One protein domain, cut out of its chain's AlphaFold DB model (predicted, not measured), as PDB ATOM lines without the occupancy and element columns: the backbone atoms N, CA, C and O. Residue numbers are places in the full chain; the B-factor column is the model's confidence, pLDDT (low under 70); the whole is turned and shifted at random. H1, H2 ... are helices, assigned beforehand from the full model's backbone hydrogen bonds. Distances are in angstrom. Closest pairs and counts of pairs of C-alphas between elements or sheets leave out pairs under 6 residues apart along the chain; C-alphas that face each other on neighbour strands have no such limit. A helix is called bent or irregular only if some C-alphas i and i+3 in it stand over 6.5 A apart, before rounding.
ATOM      1  N   HIS A 296     189.216 189.610 123.847       82.06
ATOM      2  CA  HIS A 296     188.557 188.634 122.983       82.06
ATOM      3  C   HIS A 296     188.727 188.993 121.504       82.06
ATOM      4  O   HIS A 296     189.006 188.098 120.712       82.06
ATOM      5  N   GLY A 297     188.671 190.282 121.151       87.50
ATOM      6  CA  GLY A 297     188.936 190.749 119.786       87.50
ATOM      7  C   GLY A 297     190.358 190.420 119.332       87.50
ATOM      8  O   GLY A 297     190.541 189.822 118.275       87.50
ATOM      9  N   VAL A 298     191.358 190.697 120.182       89.56
ATOM     10  CA  VAL A 298     192.766 190.373 119.883       89.56
ATOM     11  C   VAL A 298     192.948 188.874 119.640       89.56
ATOM     12  O   VAL A 298     193.593 188.490 118.676       89.56
ATOM     13  N   ARG A 299     192.321 188.005 120.448       86.81
ATOM     14  CA  ARG A 299     192.401 186.545 120.246       86.81
ATOM     15  C   ARG A 299     191.864 186.097 118.898       86.81
ATOM     16  O   ARG A 299     192.454 185.213 118.290       86.81
ATOM     17  N   VAL A 300     190.735 186.660 118.479       90.56
ATOM     18  CA  VAL A 300     190.098 186.299 117.211       90.56
ATOM     19  C   VAL A 300     190.989 186.731 116.049       90.56
ATOM     20  O   VAL A 300     191.288 185.913 115.185       90.56
ATOM     21  N   LEU A 301     191.493 187.967 116.075       91.25
ATOM     22  CA  LEU A 301     192.400 188.479 115.044       91.25
ATOM     23  C   LEU A 301     193.710 187.679 114.973       91.25
ATOM     24  O   LEU A 301     194.119 187.282 113.885       91.25
ATOM     25  N   SER A 302     194.332 187.369 116.115       92.25
ATOM     26  CA  SER A 302     195.536 186.530 116.155       92.25
ATOM     27  C   SER A 302     195.267 185.101 115.678       92.25
ATOM     28  O   SER A 302     196.106 184.515 115.007       92.25
ATOM     29  N   ALA A 303     194.099 184.522 115.976       90.94
ATOM     30  CA  ALA A 303     193.743 183.194 115.474       90.94
ATOM     31  C   ALA A 303     193.590 183.188 113.944       90.94
ATOM     32  O   ALA A 303     194.126 182.297 113.289       90.94
ATOM     33  N   PHE A 304     192.931 184.199 113.367       92.56
ATOM     34  CA  PHE A 304     192.846 184.345 111.912       92.56
ATOM     35  C   PHE A 304     194.224 184.526 111.269       92.56
ATOM     36  O   PHE A 304     194.503 183.891 110.256       92.56
ATOM     37  N   TRP A 305     195.107 185.323 111.879       93.12
ATOM     38  CA  TRP A 305     196.468 185.511 111.373       93.12
ATOM     39  C   TRP A 305     197.266 184.197 111.362       93.12
ATOM     40  O   TRP A 305     197.867 183.859 110.342       93.12
ATOM     41  N   VAL A 306     197.203 183.397 112.434       91.88
ATOM     42  CA  VAL A 306     197.835 182.063 112.471       91.88
ATOM     43  C   VAL A 306     197.312 181.162 111.349       91.88
ATOM     44  O   VAL A 306     198.120 180.534 110.664       91.88
ATOM     45  N   VAL A 307     195.990 181.108 111.141       91.81
ATOM     46  CA  VAL A 307     195.367 180.256 110.111       91.81
ATOM     47  C   VAL A 307     195.806 180.672 108.707       91.81
ATOM     48  O   VAL A 307     196.245 179.823 107.934       91.81
ATOM     49  N   ILE A 308     195.749 181.967 108.385       90.31
ATOM     50  CA  ILE A 308     196.181 182.493 107.079       90.31
ATOM     51  C   ILE A 308     197.665 182.185 106.844       90.31
ATOM     52  O   ILE A 308     198.041 181.698 105.784       90.31
ATOM     53  N   GLY A 309     198.509 182.401 107.852       88.94
ATOM     54  CA  GLY A 309     199.934 182.103 107.759       88.94
ATOM     55  C   GLY A 309     200.234 180.642 107.442       88.94
ATOM     56  O   GLY A 309     200.902 180.346 106.459       88.94
ATOM     57  N   HIS A 310     199.704 179.718 108.248       88.69
ATOM     58  CA  HIS A 310     200.007 178.290 108.106       88.69
ATOM     59  C   HIS A 310     199.409 177.688 106.833       88.69
ATOM     60  O   HIS A 310     200.060 176.874 106.188       88.69
ATOM     61  N   THR A 311     198.200 178.101 106.439       88.31
ATOM     62  CA  THR A 311     197.583 177.621 105.190       88.31
ATOM     63  C   THR A 311     198.437 177.970 103.976       88.31
ATOM     64  O   THR A 311     198.695 177.103 103.143       88.31
ATOM     65  N   HIS A 312     198.942 179.203 103.895       83.75
ATOM     66  CA  HIS A 312     199.807 179.611 102.794       83.75
ATOM     67  C   HIS A 312     201.216 179.029 102.899       83.75
ATOM     68  O   HIS A 312     201.722 178.556 101.887       83.75
ATOM     69  N   LEU A 313     201.824 179.000 104.090       82.38
ATOM     70  CA  LEU A 313     203.182 178.481 104.285       82.38
ATOM     71  C   LEU A 313     203.278 176.996 103.914       82.38
ATOM     72  O   LEU A 313     204.162 176.633 103.148       82.38
ATOM     73  N   PHE A 314     202.333 176.160 104.358       80.62
ATOM     74  CA  PHE A 314     202.304 174.744 103.969       80.62
ATOM     75  C   PHE A 314     201.966 174.533 102.489       80.62
ATOM     76  O   PHE A 314     202.385 173.545 101.896       80.62
ATOM     77  N   SER A 315     201.244 175.467 101.864       80.62
ATOM     78  CA  SER A 315     200.949 175.388 100.431       80.62
ATOM     79  C   SER A 315     202.156 175.733  99.555       80.62
ATOM     80  O   SER A 315     202.177 175.308  98.403       80.62
ATOM     81  N   LEU A 316     203.158 176.472 100.065       73.69
ATOM     82  CA  LEU A 316     204.337 176.896  99.290       73.69
ATOM     83  C   LEU A 316     205.120 175.717  98.703       73.69
ATOM     84  O   LEU A 316     205.640 175.828  97.594       73.69
ATOM     85  N   GLU A 317     205.167 174.593  99.417       69.81
ATOM     86  CA  GLU A 317     205.852 173.371  98.977       69.81
ATOM     87  C   GLU A 317     205.195 172.731  97.741       69.81
ATOM     88  O   GLU A 317     205.849 171.993  97.007       69.81
ATOM     89  N   TYR A 318     203.931 173.065  97.459       72.31
ATOM     90  CA  TYR A 318     203.119 172.482  96.386       72.31
ATOM     91  C   TYR A 318     202.754 173.499  95.294       72.31
ATOM     92  O   TYR A 318     201.764 173.344  94.575       72.31
ATOM     93  N   VAL A 319     203.535 174.572  95.148       71.81
ATOM     94  CA  VAL A 319     203.247 175.626  94.170       71.81
ATOM     95  C   VAL A 319     203.750 175.249  92.779       71.81
ATOM     96  O   VAL A 319     204.935 175.015  92.556       71.81
ATOM     97  N   GLY A 320     202.827 175.301  91.814       65.69
ATOM     98  CA  GLY A 320     203.061 175.048  90.393       65.69
ATOM     99  C   GLY A 320     204.073 175.984  89.720       65.69
ATOM    100  O   GLY A 320     204.759 175.606  88.787       65.69
ATOM    101  N   ASN A 321     204.155 177.243  90.140       70.19
ATOM    102  CA  ASN A 321     205.039 178.225  89.517       70.19
ATOM    103  C   ASN A 321     205.565 179.182  90.583       70.19
ATOM    104  O   ASN A 321     204.944 180.202  90.896       70.19
ATOM    105  N   VAL A 322     206.710 178.821  91.159       70.00
ATOM    106  CA  VAL A 322     207.309 179.549  92.285       70.00
ATOM    107  C   VAL A 322     207.679 180.971  91.866       70.00
ATOM    108  O   VAL A 322     207.508 181.919  92.629       70.00
ATOM    109  N   ARG A 323     208.113 181.146  90.612       69.50
ATOM    110  CA  ARG A 323     208.492 182.444  90.060       69.50
ATOM    111  C   ARG A 323     207.295 183.377  89.883       69.50
ATOM    112  O   ARG A 323     207.362 184.528  90.304       69.50
ATOM    113  N   GLN A 324     206.186 182.890  89.327       75.31
ATOM    114  CA  GLN A 324     204.951 183.672  89.203       75.31
ATOM    115  C   GLN A 324     204.382 184.050  90.570       75.31
ATOM    116  O   GLN A 324     203.927 185.181  90.767       75.31
ATOM    117  N   LEU A 325     204.437 183.121  91.527       77.12
ATOM    118  CA  LEU A 325     204.055 183.402  92.902       77.12
ATOM    119  C   LEU A 325     204.942 184.502  93.492       77.12
ATOM    120  O   LEU A 325     204.420 185.464  94.047       77.12
ATOM    121  N   TRP A 326     206.263 184.412  93.320       76.75
ATOM    122  CA  TRP A 326     207.199 185.422  93.810       76.75
ATOM    123  C   TRP A 326     206.932 186.808  93.216       76.75
ATOM    124  O   TRP A 326     206.889 187.792  93.951       76.75
ATOM    125  N   TYR A 327     206.676 186.900  91.906       80.62
ATOM    126  CA  TYR A 327     206.278 188.160  91.270       80.62
ATOM    127  C   TYR A 327     204.965 188.708  91.846       80.62
ATOM    128  O   TYR A 327     204.875 189.899  92.138       80.62
ATOM    129  N   SER A 328     203.973 187.845  92.078       80.75
ATOM    130  CA  SER A 328     202.672 188.233  92.644       80.75
ATOM    131  C   SER A 328     202.773 188.676  94.112       80.75
ATOM    132  O   SER A 328     202.090 189.610  94.536       80.75
ATOM    133  N   LEU A 329     203.658 188.039  94.884       82.31
ATOM    134  CA  LEU A 329     203.973 188.402  96.267       82.31
ATOM    135  C   LEU A 329     204.745 189.720  96.340       82.31
ATOM    136  O   LEU A 329     204.457 190.544  97.205       82.31
ATOM    137  N   LYS A 330     205.679 189.948  95.409       82.31
ATOM    138  CA  LYS A 330     206.405 191.217  95.285       82.31
ATOM    139  C   LYS A 330     205.493 192.361  94.840       82.31
ATOM    140  O   LYS A 330     205.678 193.485  95.274       82.31
ATOM    141  N   ALA A 331     204.467 192.099  94.032       88.19
ATOM    142  CA  ALA A 331     203.467 193.117  93.710       88.19
ATOM    143  C   ALA A 331     202.653 193.559  94.946       88.19
ATOM    144  O   ALA A 331     202.194 194.696  95.011       88.19
ATOM    145  N   ASN A 332     202.505 192.682  95.946       85.75
ATOM    146  CA  ASN A 332     201.732 192.916  97.167       85.75
ATOM    147  C   ASN A 332     202.605 192.828  98.429       85.75
ATOM    148  O   ASN A 332     202.264 192.113  99.376       85.75
ATOM    149  N   GLU A 333     203.721 193.563  98.464       84.19
ATOM    150  CA  GLU A 333     204.746 193.443  99.519       84.19
ATOM    151  C   GLU A 333     204.165 193.526 100.943       84.19
ATOM    152  O   GLU A 333     204.553 192.759 101.823       84.19
ATOM    153  N   LYS A 334     203.166 194.393 101.163       84.94
ATOM    154  CA  LYS A 334     202.516 194.577 102.473       84.94
ATOM    155  C   LYS A 334     201.762 193.331 102.954       84.94
ATOM    156  O   LYS A 334     201.858 192.973 104.123       84.94
ATOM    157  N   LEU A 335     201.010 192.672 102.071       84.06
ATOM    158  CA  LEU A 335     200.255 191.460 102.419       84.06
ATOM    159  C   LEU A 335     201.179 190.243 102.513       84.06
ATOM    160  O   LEU A 335     201.019 189.413 103.404       84.06
ATOM    161  N   SER A 336     202.189 190.185 101.643       83.38
ATOM    162  CA  SER A 336     203.243 189.171 101.668       83.38
ATOM    163  C   SER A 336     203.949 189.124 103.031       83.38
ATOM    164  O   SER A 336     204.117 188.050 103.611       83.38
ATOM    165  N   GLN A 337     204.254 190.286 103.625       86.25
ATOM    166  CA  GLN A 337     204.859 190.360 104.960       86.25
ATOM    167  C   GLN A 337     203.985 189.764 106.073       86.25
ATOM    168  O   GLN A 337     204.534 189.177 107.004       86.25
ATOM    169  N   ILE A 338     202.655 189.883 105.995       86.38
ATOM    170  CA  ILE A 338     201.735 189.297 106.987       86.38
ATOM    171  C   ILE A 338     201.802 187.765 106.935       86.38
ATOM    172  O   ILE A 338     201.776 187.113 107.978       86.38
ATOM    173  N   ILE A 339     201.915 187.198 105.731       85.56
ATOM    174  CA  ILE A 339     201.984 185.750 105.513       85.56
ATOM    175  C   ILE A 339     203.335 185.202 105.988       85.56
ATOM    176  O   ILE A 339     203.364 184.290 106.808       85.56
ATOM    177  N   PHE A 340     204.451 185.784 105.533       83.50
ATOM    178  CA  PHE A 340     205.789 185.289 105.881       83.50
ATOM    179  C   PHE A 340     206.147 185.481 107.360       83.50
ATOM    180  O   PHE A 340     206.872 184.664 107.922       83.50
ATOM    181  N   ASN A 341     205.613 186.516 108.018       87.62
ATOM    182  CA  ASN A 341     205.834 186.758 109.447       87.62
ATOM    183  C   ASN A 341     204.735 186.167 110.343       87.62
ATOM    184  O   ASN A 341     204.548 186.616 111.475       87.62
ATOM    185  N   SER A 342     203.989 185.159 109.883       87.12
ATOM    186  CA  SER A 342     202.890 184.591 110.670       87.12
ATOM    187  C   SER A 342     203.318 183.974 112.005       87.12
ATOM    188  O   SER A 342     202.494 183.859 112.914       87.12
ATOM    189  N   SER A 343     204.594 183.600 112.163       86.56
ATOM    190  CA  SER A 343     205.161 183.134 113.437       86.56
ATOM    191  C   SER A 343     205.070 184.192 114.545       86.56
ATOM    192  O   SER A 343     204.806 183.844 115.696       86.56
ATOM    193  N   LEU A 344     205.160 185.483 114.200       89.31
ATOM    194  CA  LEU A 344     205.008 186.600 115.142       89.31
ATOM    195  C   LEU A 344     203.587 186.702 115.713       89.31
ATOM    196  O   LEU A 344     203.373 187.301 116.767       89.31
ATOM    197  N   SER A 345     202.592 186.064 115.084       90.06
ATOM    198  CA  SER A 345     201.242 186.011 115.647       90.06
ATOM    199  C   SER A 345     201.197 185.288 117.004       90.06
ATOM    200  O   SER A 345     200.261 185.512 117.780       90.06
ATOM    201  N   VAL A 346     202.187 184.445 117.325       89.38
ATOM    202  CA  VAL A 346     202.298 183.768 118.630       89.38
ATOM    203  C   VAL A 346     202.527 184.772 119.768       89.38
ATOM    204  O   VAL A 346     201.980 184.596 120.862       89.38
ATOM    205  N   ASP A 347     203.227 185.877 119.505       92.12
ATOM    206  CA  ASP A 347     203.539 186.901 120.511       92.12
ATOM    207  C   ASP A 347     202.282 187.581 121.053       92.12
ATOM    208  O   ASP A 347     202.189 187.895 122.243       92.12
ATOM    209  N   SER A 348     201.246 187.707 120.221       91.69
ATOM    210  CA  SER A 348     199.939 188.208 120.656       91.69
ATOM    211  C   SER A 348     199.329 187.317 121.748       91.69
ATOM    212  O   SER A 348     198.774 187.811 122.735       91.69
ATOM    213  N   PHE A 349     199.476 185.991 121.641       88.69
ATOM    214  CA  PHE A 349     198.996 185.050 122.658       88.69
ATOM    215  C   PHE A 349     199.846 185.075 123.935       88.69
ATOM    216  O   PHE A 349     199.301 184.901 125.037       88.69
ATOM    217  N   LEU A 350     201.153 185.328 123.816       89.75
ATOM    218  CA  LEU A 350     202.035 185.551 124.963       89.75
ATOM    219  C   LEU A 350     201.641 186.830 125.710       89.75
ATOM    220  O   LEU A 350     201.458 186.783 126.931       89.75
ATOM    221  N   LEU A 351     201.384 187.925 124.989       90.62
ATOM    222  CA  LEU A 351     200.907 189.192 125.547       90.62
ATOM    223  C   LEU A 351     199.561 189.025 126.270       90.62
ATOM    224  O   LEU A 351     199.398 189.448 127.419       90.62
ATOM    225  N   ILE A 352     198.594 188.346 125.649       88.69
ATOM    226  CA  ILE A 352     197.298 188.040 126.276       88.69
ATOM    227  C   ILE A 352     197.486 187.188 127.543       88.69
ATOM    228  O   ILE A 352     196.803 187.387 128.551       88.69
ATOM    229  N   SER A 353     198.398 186.217 127.516       85.81
ATOM    230  CA  SER A 353     198.673 185.367 128.677       85.81
ATOM    231  C   SER A 353     199.299 186.160 129.827       85.81
ATOM    232  O   SER A 353     198.882 185.994 130.978       85.81
ATOM    233  N   ALA A 354     200.256 187.039 129.520       88.75
ATOM    234  CA  ALA A 354     200.935 187.895 130.487       88.75
ATOM    235  C   ALA A 354     199.976 188.913 131.124       88.75
ATOM    236  O   ALA A 354     199.913 189.012 132.349       88.75
ATOM    237  N   THR A 355     199.156 189.597 130.321       88.50
ATOM    238  CA  THR A 355     198.170 190.585 130.805       88.50
ATOM    239  C   THR A 355     197.133 189.962 131.740       88.50
ATOM    240  O   THR A 355     196.858 190.500 132.814       88.50
ATOM    241  N   VAL A 356     196.597 188.782 131.406       85.06
ATOM    242  CA  VAL A 356     195.639 188.068 132.271       85.06
ATOM    243  C   VAL A 356     196.293 187.591 133.570       85.06
ATOM    244  O   VAL A 356     195.648 187.609 134.625       85.06
ATOM    245  N   LEU A 357     197.551 187.149 133.519       83.75
ATOM    246  CA  LEU A 357     198.296 186.762 134.715       83.75
ATOM    247  C   LEU A 357     198.542 187.973 135.624       83.75
ATOM    248  O   LEU A 357     198.206 187.905 136.807       83.75
ATOM    249  N   ALA A 358     199.030 189.084 135.069       87.75
ATOM    250  CA  ALA A 358     199.258 190.332 135.793       87.75
ATOM    251  C   ALA A 358     197.969 190.843 136.452       87.75
ATOM    252  O   ALA A 358     197.955 191.129 137.650       87.75
ATOM    253  N   TYR A 359     196.849 190.842 135.720       85.75
ATOM    254  CA  TYR A 359     195.542 191.223 136.257       85.75
ATOM    255  C   TYR A 359     195.098 190.325 137.424       85.75
ATOM    256  O   TYR A 359     194.624 190.809 138.453       85.75
ATOM    257  N   LYS A 360     195.291 189.001 137.320       79.50
ATOM    258  CA  LYS A 360     194.980 188.067 138.417       79.50
ATOM    259  C   LYS A 360     195.852 188.294 139.648       79.50
ATOM    260  O   LYS A 360     195.337 188.192 140.763       79.50
ATOM    261  N   VAL A 361     197.142 188.566 139.463       83.06
ATOM    262  CA  VAL A 361     198.066 188.876 140.563       83.06
ATOM    263  C   VAL A 361     197.651 190.185 141.235       83.06
ATOM    264  O   VAL A 361     197.477 190.207 142.451       83.06
ATOM    265  N   HIS A 362     197.361 191.230 140.455       84.62
ATOM    266  CA  HIS A 362     196.875 192.513 140.961       84.62
ATOM    267  C   HIS A 362     195.593 192.366 141.800       84.62
ATOM    268  O   HIS A 362     195.531 192.830 142.939       84.62
ATOM    269  N   LEU A 363     194.599 191.619 141.309       81.38
ATOM    270  CA  LEU A 363     193.374 191.336 142.067       81.38
ATOM    271  C   LEU A 363     193.629 190.560 143.371       81.38
ATOM    272  O   LEU A 363     192.913 190.759 144.355       81.38
ATOM    273  N   ARG A 364     194.610 189.648 143.396       78.06
ATOM    274  CA  ARG A 364     194.990 188.928 144.624       78.06
ATOM    275  C   ARG A 364     195.625 189.869 145.646       78.06
ATOM    276  O   ARG A 364     195.274 189.774 146.819       78.06
ATOM    277  N   LEU A 365     196.476 190.791 145.200       80.25
ATOM    278  CA  LEU A 365     197.084 191.817 146.053       80.25
ATOM    279  C   LEU A 365     196.024 192.746 146.661       80.25
ATOM    280  O   LEU A 365     196.024 192.963 147.873       80.25
ATOM    281  N   LEU A 366     195.056 193.212 145.862       81.81
ATOM    282  CA  LEU A 366     193.941 194.028 146.360       81.81
ATOM    283  C   LEU A 366     193.114 193.289 147.424       81.81
ATOM    284  O   LEU A 366     192.834 193.833 148.492       81.81
ATOM    285  N   LYS A 367     192.775 192.015 147.182       78.50
ATOM    286  CA  LYS A 367     192.029 191.190 148.150       78.50
ATOM    287  C   LYS A 367     192.803 190.918 149.436       78.50
ATOM    288  O   LYS A 367     192.192 190.828 150.498       78.50
ATOM    289  N   GLN A 368     194.122 190.767 149.351       73.00
ATOM    290  CA  GLN A 368     194.976 190.597 150.522       73.00
ATOM    291  C   GLN A 368     194.986 191.874 151.373       73.00
ATOM    292  O   GLN A 368     194.765 191.792 152.582       73.00
ATOM    293  N   LYS A 369     195.149 193.046 150.735       72.00
ATOM    294  CA  LYS A 369     195.098 194.359 151.400       72.00
ATOM    295  C   LYS A 369     193.764 194.568 152.124       72.00
ATOM    296  O   LYS A 369     193.749 195.038 153.256       72.00
ATOM    297  N   GLN A 370     192.657 194.141 151.513       75.56
ATOM    298  CA  GLN A 370     191.319 194.259 152.098       75.56
ATOM    299  C   GLN A 370     191.048 193.272 153.247       75.56
ATOM    300  O   GLN A 370     190.270 193.582 154.143       75.56
ATOM    301  N   ARG A 371     191.697 192.100 153.265       70.56
ATOM    302  CA  ARG A 371     191.516 191.085 154.321       70.56
ATOM    303  C   ARG A 371     192.439 191.252 155.535       70.56
ATOM    304  O   ARG A 371     192.343 190.429 156.438       70.56
ATOM    305  N   ARG A 372     193.339 192.253 155.560       60.28
ATOM    306  CA  ARG A 372     194.370 192.443 156.614       60.28
ATOM    307  C   ARG A 372     195.071 191.129 157.020       60.28
ATOM    308  O   ARG A 372     195.445 190.939 158.173       60.28
ATOM    309  N   SER A 373     195.239 190.200 156.076       58.25
ATOM    310  CA  SER A 373     195.862 188.902 156.353       58.25
ATOM    311  C   SER A 373     197.384 189.027 156.280       58.25
ATOM    312  O   SER A 373     197.917 189.535 155.293       58.25
ATOM    313  N   LYS A 374     198.080 188.535 157.314       55.16
ATOM    314  CA  LYS A 374     199.553 188.527 157.426       55.16
ATOM    315  C   LYS A 374     200.247 187.534 156.479       55.16
ATOM    316  O   LYS A 374     201.471 187.514 156.412       55.16
ATOM    317  N   GLN A 375     199.507 186.708 155.740       58.56
ATOM    318  CA  GLN A 375     200.094 185.789 154.758       58.56
ATOM    319  C   GLN A 375     200.413 186.529 153.462       58.56
ATOM    320  O   GLN A 375     199.513 187.096 152.843       58.56
ATOM    321  N   ALA A 376     201.682 186.509 153.042       58.66
ATOM    322  CA  ALA A 376     202.135 187.099 151.786       58.66
ATOM    323  C   ALA A 376     201.338 186.540 150.590       58.66
ATOM    324  O   ALA A 376     201.371 185.335 150.331       58.66
ATOM    325  N   ALA A 377     200.655 187.396 149.815       57.66
ATOM    326  CA  ALA A 377     199.899 186.964 148.626       57.66
ATOM    327  C   ALA A 377     200.763 186.310 147.536       57.66
ATOM    328  O   ALA A 377     200.222 185.671 146.633       57.66
ATOM    329  N   LEU A 378     202.085 186.476 147.625       65.94
ATOM    330  CA  LEU A 378     203.098 185.999 146.685       65.94
ATOM    331  C   LEU A 378     204.000 184.915 147.305       65.94
ATOM    332  O   LEU A 378     205.160 184.796 146.926       65.94
ATOM    333  N   SER A 379     203.492 184.123 148.257       74.12
ATOM    334  CA  SER A 379     204.226 182.948 148.756       74.12
ATOM    335  C   SER A 379     204.680 182.049 147.585       74.12
ATOM    336  O   SER A 379     203.894 181.859 146.646       74.12
ATOM    337  N   PRO A 380     205.891 181.456 147.630       78.69
ATOM    338  CA  PRO A 380     206.366 180.500 146.624       78.69
ATOM    339  C   PRO A 380     205.344 179.391 146.322       78.69
ATOM    340  O   PRO A 380     205.086 179.073 145.162       78.69
ATOM    341  N   CYS A 381     204.647 178.891 147.347       79.19
ATOM    342  CA  CYS A 381     203.575 177.903 147.193       79.19
ATOM    343  C   CYS A 381     202.378 178.439 146.384       79.19
ATOM    344  O   CYS A 381     201.760 177.711 145.612       79.19
ATOM    345  N   GLY A 382     202.055 179.728 146.511       78.38
ATOM    346  CA  GLY A 382     200.988 180.378 145.747       78.38
ATOM    347  C   GLY A 382     201.310 180.509 144.256       78.38
ATOM    348  O   GLY A 382     200.414 180.341 143.422       78.38
ATOM    349  N   TRP A 383     202.578 180.763 143.920       81.25
ATOM    350  CA  TRP A 383     203.074 180.749 142.541       81.25
ATOM    351  C   TRP A 383     203.066 179.343 141.947       81.25
ATOM    352  O   TRP A 383     202.567 179.171 140.835       81.25
ATOM    353  N   LEU A 384     203.509 178.337 142.711       85.12
ATOM    354  CA  LEU A 384     203.446 176.932 142.297       85.12
ATOM    355  C   LEU A 384     202.013 176.493 141.975       85.12
ATOM    356  O   LEU A 384     201.801 175.841 140.959       85.12
ATOM    357  N   ILE A 385     201.015 176.917 142.758       83.00
ATOM    358  CA  ILE A 385     199.596 176.624 142.482       83.00
ATOM    359  C   ILE A 385     199.104 177.308 141.195       83.00
ATOM    360  O   ILE A 385     198.320 176.732 140.440       83.00
ATOM    361  N   ILE A 386     199.526 178.550 140.921       80.12
ATOM    362  CA  ILE A 386     199.155 179.235 139.670       80.12
ATOM    363  C   ILE A 386     199.787 178.522 138.471       80.12
ATOM    364  O   ILE A 386     199.115 178.308 137.457       80.12
ATOM    365  N   TRP A 387     201.069 178.179 138.583       83.88
ATOM    366  CA  TRP A 387     201.821 177.535 137.517       83.88
ATOM    367  C   TRP A 387     201.308 176.120 137.247       83.88
ATOM    368  O   TRP A 387     201.012 175.803 136.096       83.88
ATOM    369  N   SER A 388     201.062 175.320 138.290       86.38
ATOM    370  CA  SER A 388     200.492 173.976 138.159       86.38
ATOM    371  C   SER A 388     199.096 174.007 137.538       86.38
ATOM    372  O   SER A 388     198.821 173.252 136.609       86.38
ATOM    373  N   HIS A 389     198.233 174.947 137.939       80.94
ATOM    374  CA  HIS A 389     196.930 175.131 137.299       80.94
ATOM    375  C   HIS A 389     197.070 175.515 135.815       80.94
ATOM    376  O   HIS A 389     196.239 175.131 134.989       80.94
ATOM    377  N   ARG A 390     198.083 176.311 135.442       83.44
ATOM    378  CA  ARG A 390     198.331 176.664 134.034       83.44
ATOM    379  C   ARG A 390     198.811 175.447 133.241       83.44
ATOM    380  O   ARG A 390     198.280 175.202 132.161       83.44
ATOM    381  N   PHE A 391     199.754 174.693 133.795       85.75
ATOM    382  CA  PHE A 391     200.310 173.485 133.194       85.75
ATOM    383  C   PHE A 391     199.229 172.418 132.977       85.75
ATOM    384  O   PHE A 391     199.005 171.999 131.845       85.75
ATOM    385  N   MET A 392     198.452 172.097 134.018       87.56
ATOM    386  CA  MET A 392     197.353 171.119 133.964       87.56
ATOM    387  C   MET A 392     196.232 171.499 132.991       87.56
ATOM    388  O   MET A 392     195.490 170.634 132.538       87.56
ATOM    389  N   ARG A 393     196.088 172.787 132.655       81.56
ATOM    390  CA  ARG A 393     195.098 173.251 131.677       81.56
ATOM    391  C   ARG A 393     195.563 173.074 130.228       81.56
ATOM    392  O   ARG A 393     194.724 172.844 129.366       81.56
ATOM    393  N   LEU A 394     196.855 173.254 129.951       84.06
ATOM    394  CA  LEU A 394     197.405 173.260 128.587       84.06
ATOM    395  C   LEU A 394     197.902 171.879 128.151       84.06
ATOM    396  O   LEU A 394     197.685 171.480 127.010       84.06
ATOM    397  N   MET A 395     198.532 171.143 129.067       88.19
ATOM    398  CA  MET A 395     199.163 169.856 128.771       88.19
ATOM    399  C   MET A 395     198.228 168.806 128.170       88.19
ATOM    400  O   MET A 395     198.650 168.174 127.210       88.19
ATOM    401  N   PRO A 396     196.974 168.622 128.629       87.50
ATOM    402  CA  PRO A 396     196.118 167.578 128.067       87.50
ATOM    403  C   PRO A 396     195.878 167.747 126.563       87.50
ATOM    404  O   PRO A 396     195.987 166.786 125.811       87.50
ATOM    405  N   ALA A 397     195.616 168.977 126.111       87.94
ATOM    406  CA  ALA A 397     195.396 169.263 124.695       87.94
ATOM    407  C   ALA A 397     196.681 169.102 123.869       87.94
ATOM    408  O   ALA A 397     196.644 168.558 122.765       87.94
ATOM    409  N   TYR A 398     197.820 169.539 124.418       89.62
ATOM    410  CA  TYR A 398     199.120 169.384 123.769       89.62
ATOM    411  C   TYR A 398     199.500 167.908 123.614       89.62
ATOM    412  O   TYR A 398     199.829 167.479 122.514       89.62
ATOM    413  N   LEU A 399     199.380 167.121 124.687       90.12
ATOM    414  CA  LEU A 399     199.660 165.689 124.671       90.12
ATOM    415  C   LEU A 399     198.756 164.966 123.677       90.12
ATOM    416  O   LEU A 399     199.265 164.213 122.861       90.12
ATOM    417  N   ILE A 400     197.444 165.228 123.685       89.44
ATOM    418  CA  ILE A 400     196.513 164.640 122.709       89.44
ATOM    419  C   ILE A 400     196.958 164.937 121.274       89.44
ATOM    420  O   ILE A 400     197.032 164.024 120.458       89.44
ATOM    421  N   THR A 401     197.291 166.193 120.976       90.00
ATOM    422  CA  THR A 401     197.729 166.596 119.632       90.00
ATOM    423  C   THR A 401     199.039 165.907 119.253       90.00
ATOM    424  O   THR A 401     199.151 165.369 118.157       90.00
ATOM    425  N   PHE A 402     199.999 165.852 120.177       89.44
ATOM    426  CA  PHE A 402     201.264 165.148 119.990       89.44
ATOM    427  C   PHE A 402     201.054 163.649 119.734       89.44
ATOM    428  O   PHE A 402     201.622 163.106 118.793       89.44
ATOM    429  N   PHE A 403     200.185 162.992 120.509       88.00
ATOM    430  CA  PHE A 403     199.838 161.585 120.310       88.00
ATOM    431  C   PHE A 403     199.187 161.344 118.942       88.00
ATOM    432  O   PHE A 403     199.529 160.367 118.281       88.00
ATOM    433  N   ILE A 404     198.285 162.229 118.499       87.44
ATOM    434  CA  ILE A 404     197.665 162.133 117.169       87.44
ATOM    435  C   ILE A 404     198.731 162.272 116.086       87.44
ATOM    436  O   ILE A 404     198.815 161.405 115.227       87.44
ATOM    437  N   ILE A 405     199.558 163.317 116.135       86.56
ATOM    438  CA  ILE A 405     200.572 163.578 115.103       86.56
ATOM    439  C   ILE A 405     201.616 162.457 115.046       86.56
ATOM    440  O   ILE A 405     201.993 162.022 113.965       86.56
ATOM    441  N   TYR A 406     202.064 161.956 116.194       84.75
ATOM    442  CA  TYR A 406     203.133 160.964 116.222       84.75
ATOM    443  C   TYR A 406     202.649 159.551 115.876       84.75
ATOM    444  O   TYR A 406     203.275 158.869 115.074       84.75
ATOM    445  N   PHE A 407     201.533 159.102 116.461       83.94
ATOM    446  CA  PHE A 407     201.101 157.703 116.329       83.94
ATOM    447  C   PHE A 407     200.005 157.475 115.295       83.94
ATOM    448  O   PHE A 407     199.902 156.370 114.773       83.94
ATOM    449  N   ILE A 408     199.140 158.460 115.054       83.00
ATOM    450  CA  ILE A 408     197.934 158.257 114.244       83.00
ATOM    451  C   ILE A 408     198.100 158.874 112.861       83.00
ATOM    452  O   ILE A 408     197.777 158.223 111.873       83.00
ATOM    453  N   PHE A 409     198.609 160.105 112.788       84.12
ATOM    454  CA  PHE A 409     198.715 160.876 111.553       84.12
ATOM    455  C   PHE A 409     199.408 160.050 110.476       84.12
ATOM    456  O   PHE A 409     198.763 159.774 109.476       84.12
ATOM    457  N   GLN A 410     200.590 159.493 110.761       77.88
ATOM    458  CA  GLN A 410     201.373 158.627 109.862       77.88
ATOM    459  C   GLN A 410     200.588 157.488 109.183       77.88
ATOM    460  O   GLN A 410     200.993 157.006 108.127       77.88
ATOM    461  N   HIS A 411     199.462 157.054 109.752       77.25
ATOM    462  CA  HIS A 411     198.634 155.981 109.205       77.25
ATOM    463  C   HIS A 411     197.274 156.450 108.658       77.25
ATOM    464  O   HIS A 411     196.625 155.669 107.973       77.25
ATOM    465  N   ILE A 412     196.816 157.678 108.953       79.44
ATOM    466  CA  ILE A 412     195.524 158.200 108.455       79.44
ATOM    467  C   ILE A 412     195.552 158.402 106.940       79.44
ATOM    468  O   ILE A 412     194.530 158.212 106.281       79.44
ATOM    469  N   GLY A 413     196.691 158.842 106.411       77.19
ATOM    470  CA  GLY A 413     196.867 159.109 104.994       77.19
ATOM    471  C   GLY A 413     197.544 157.960 104.259       77.19
ATOM    472  O   GLY A 413     198.304 157.175 104.830       77.19
ATOM    473  N   ASP A 414     197.278 157.913 102.962       77.75
ATOM    474  CA  ASP A 414     198.102 157.218 101.988       77.75
ATOM    475  C   ASP A 414     198.376 158.191 100.842       77.75
ATOM    476  O   ASP A 414     197.579 159.094 100.576       77.75
ATOM    477  N   GLY A 415     199.529 158.062 100.201       81.81
ATOM    478  CA  GLY A 415     199.866 158.950  99.105       81.81
ATOM    479  C   GLY A 415     201.345 158.990  98.758       81.81
ATOM    480  O   GLY A 415     202.214 158.669  99.572       81.81
ATOM    481  N   PRO A 416     201.659 159.491  97.556       81.00
ATOM    482  CA  PRO A 416     203.009 159.475  97.021       81.00
ATOM    483  C   PRO A 416     203.960 160.396  97.785       81.00
ATOM    484  O   PRO A 416     205.163 160.230  97.658       81.00
ATOM    485  N   MET A 417     203.455 161.361  98.562       81.56
ATOM    486  CA  MET A 417     204.252 162.237  99.437       81.56
ATOM    487  C   MET A 417     204.215 161.817 100.908       81.56
ATOM    488  O   MET A 417     204.994 162.335 101.704       81.56
ATOM    489  N   TRP A 418     203.368 160.849 101.261       77.44
ATOM    490  CA  TRP A 418     203.099 160.488 102.647       77.44
ATOM    491  C   TRP A 418     204.333 159.897 103.346       77.44
ATOM    492  O   TRP A 418     204.653 160.291 104.461       77.44
TER     493      TRP A 418
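Overview. This is residues 296 to 418 of the 423 residues of the protein "NRF domain-containing protein" of Acanthocheilonema viteae (UniProt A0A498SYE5). Two long helices, H4 and H5, joined at one end by the loop of residues 372 to 379, spread apart as an open V; H5 folds back from the loop as a long, bent arm that touches no other helix. At the start of H4, H1, H2 and H3 make a small triangular head, with part of H1 side by side with the first turns of H4. The printed part has 123 residues with five named helices, in the order H1 to H5, and no named strand; the class is all helix. The whole is extended, with a radius of gyration of the C-alphas of 22.0 A, and flat, spanning 69 by 40 by 20 A.

Arrangement. H5, residues 380 to 412, was assigned as one helix by its hydrogen bonds but is bent: C-alphas 393 and 396 are 6.8 A apart. Its arms, H5a, residues 380 to 393, and H5b, residues 396 to 412, stand at a shallow tilt of 30 degrees. H5b is irregular, with C-alphas 407 and 410 6.54 A apart, and has a kink of 40 degrees near residue 406. H4, residues 342 to 371, is apart from both arms. H1, residues 296 to 318, touches residues 342 to 352 of H4 alone, at a shallow tilt of 25 degrees, opposite ways; the closest C-alphas, of Gly 309 and Ser 342, are 4.8 A apart. H3, residues 333 to 340, touches residues 305 to 313 of H1 alone, about perpendicular at 88 degrees, with the C-alphas of Gly 309 and Ile 339 closest at 4.7 A. H3 and H4 meet only through their link. H2, residues 322 to 331, and H3 touch only at the corner, and only just, with 3 pairs of C-alphas within 8 A; the closest, of Leu 329 and Ser 336, are 5.5 A apart. H1 and H2 are only just apart, at 8.1 A. Every O i to N i+4 pair is within hydrogen-bond range in H2 and H5a, against 17 of 19 in H1, 3 of 4 in H3, 22 of 26 in H4 and 10 of 13 in H5b.

Along the chain. H5a is 20.1 A long from C-alpha 380 at (206.366, 180.500, 146.624), and H5b 21.7 A to C-alpha 412 at (195.524, 158.200, 108.455). H4 measures 45.6 A, H1 34.4 A from C-alpha 296 at (188.557, 188.634, 122.983), H2 14.2 A and H3 10.4 A.

Size, cuts and confidence. The two C-alphas farthest apart, of Asn 321 and Arg 372, are 69.4 A apart. The printed part has no cut and no long link. Mean pLDDT of the printed part is 82.1; residues 317, 320, 323 and 372 to 378 are under 70.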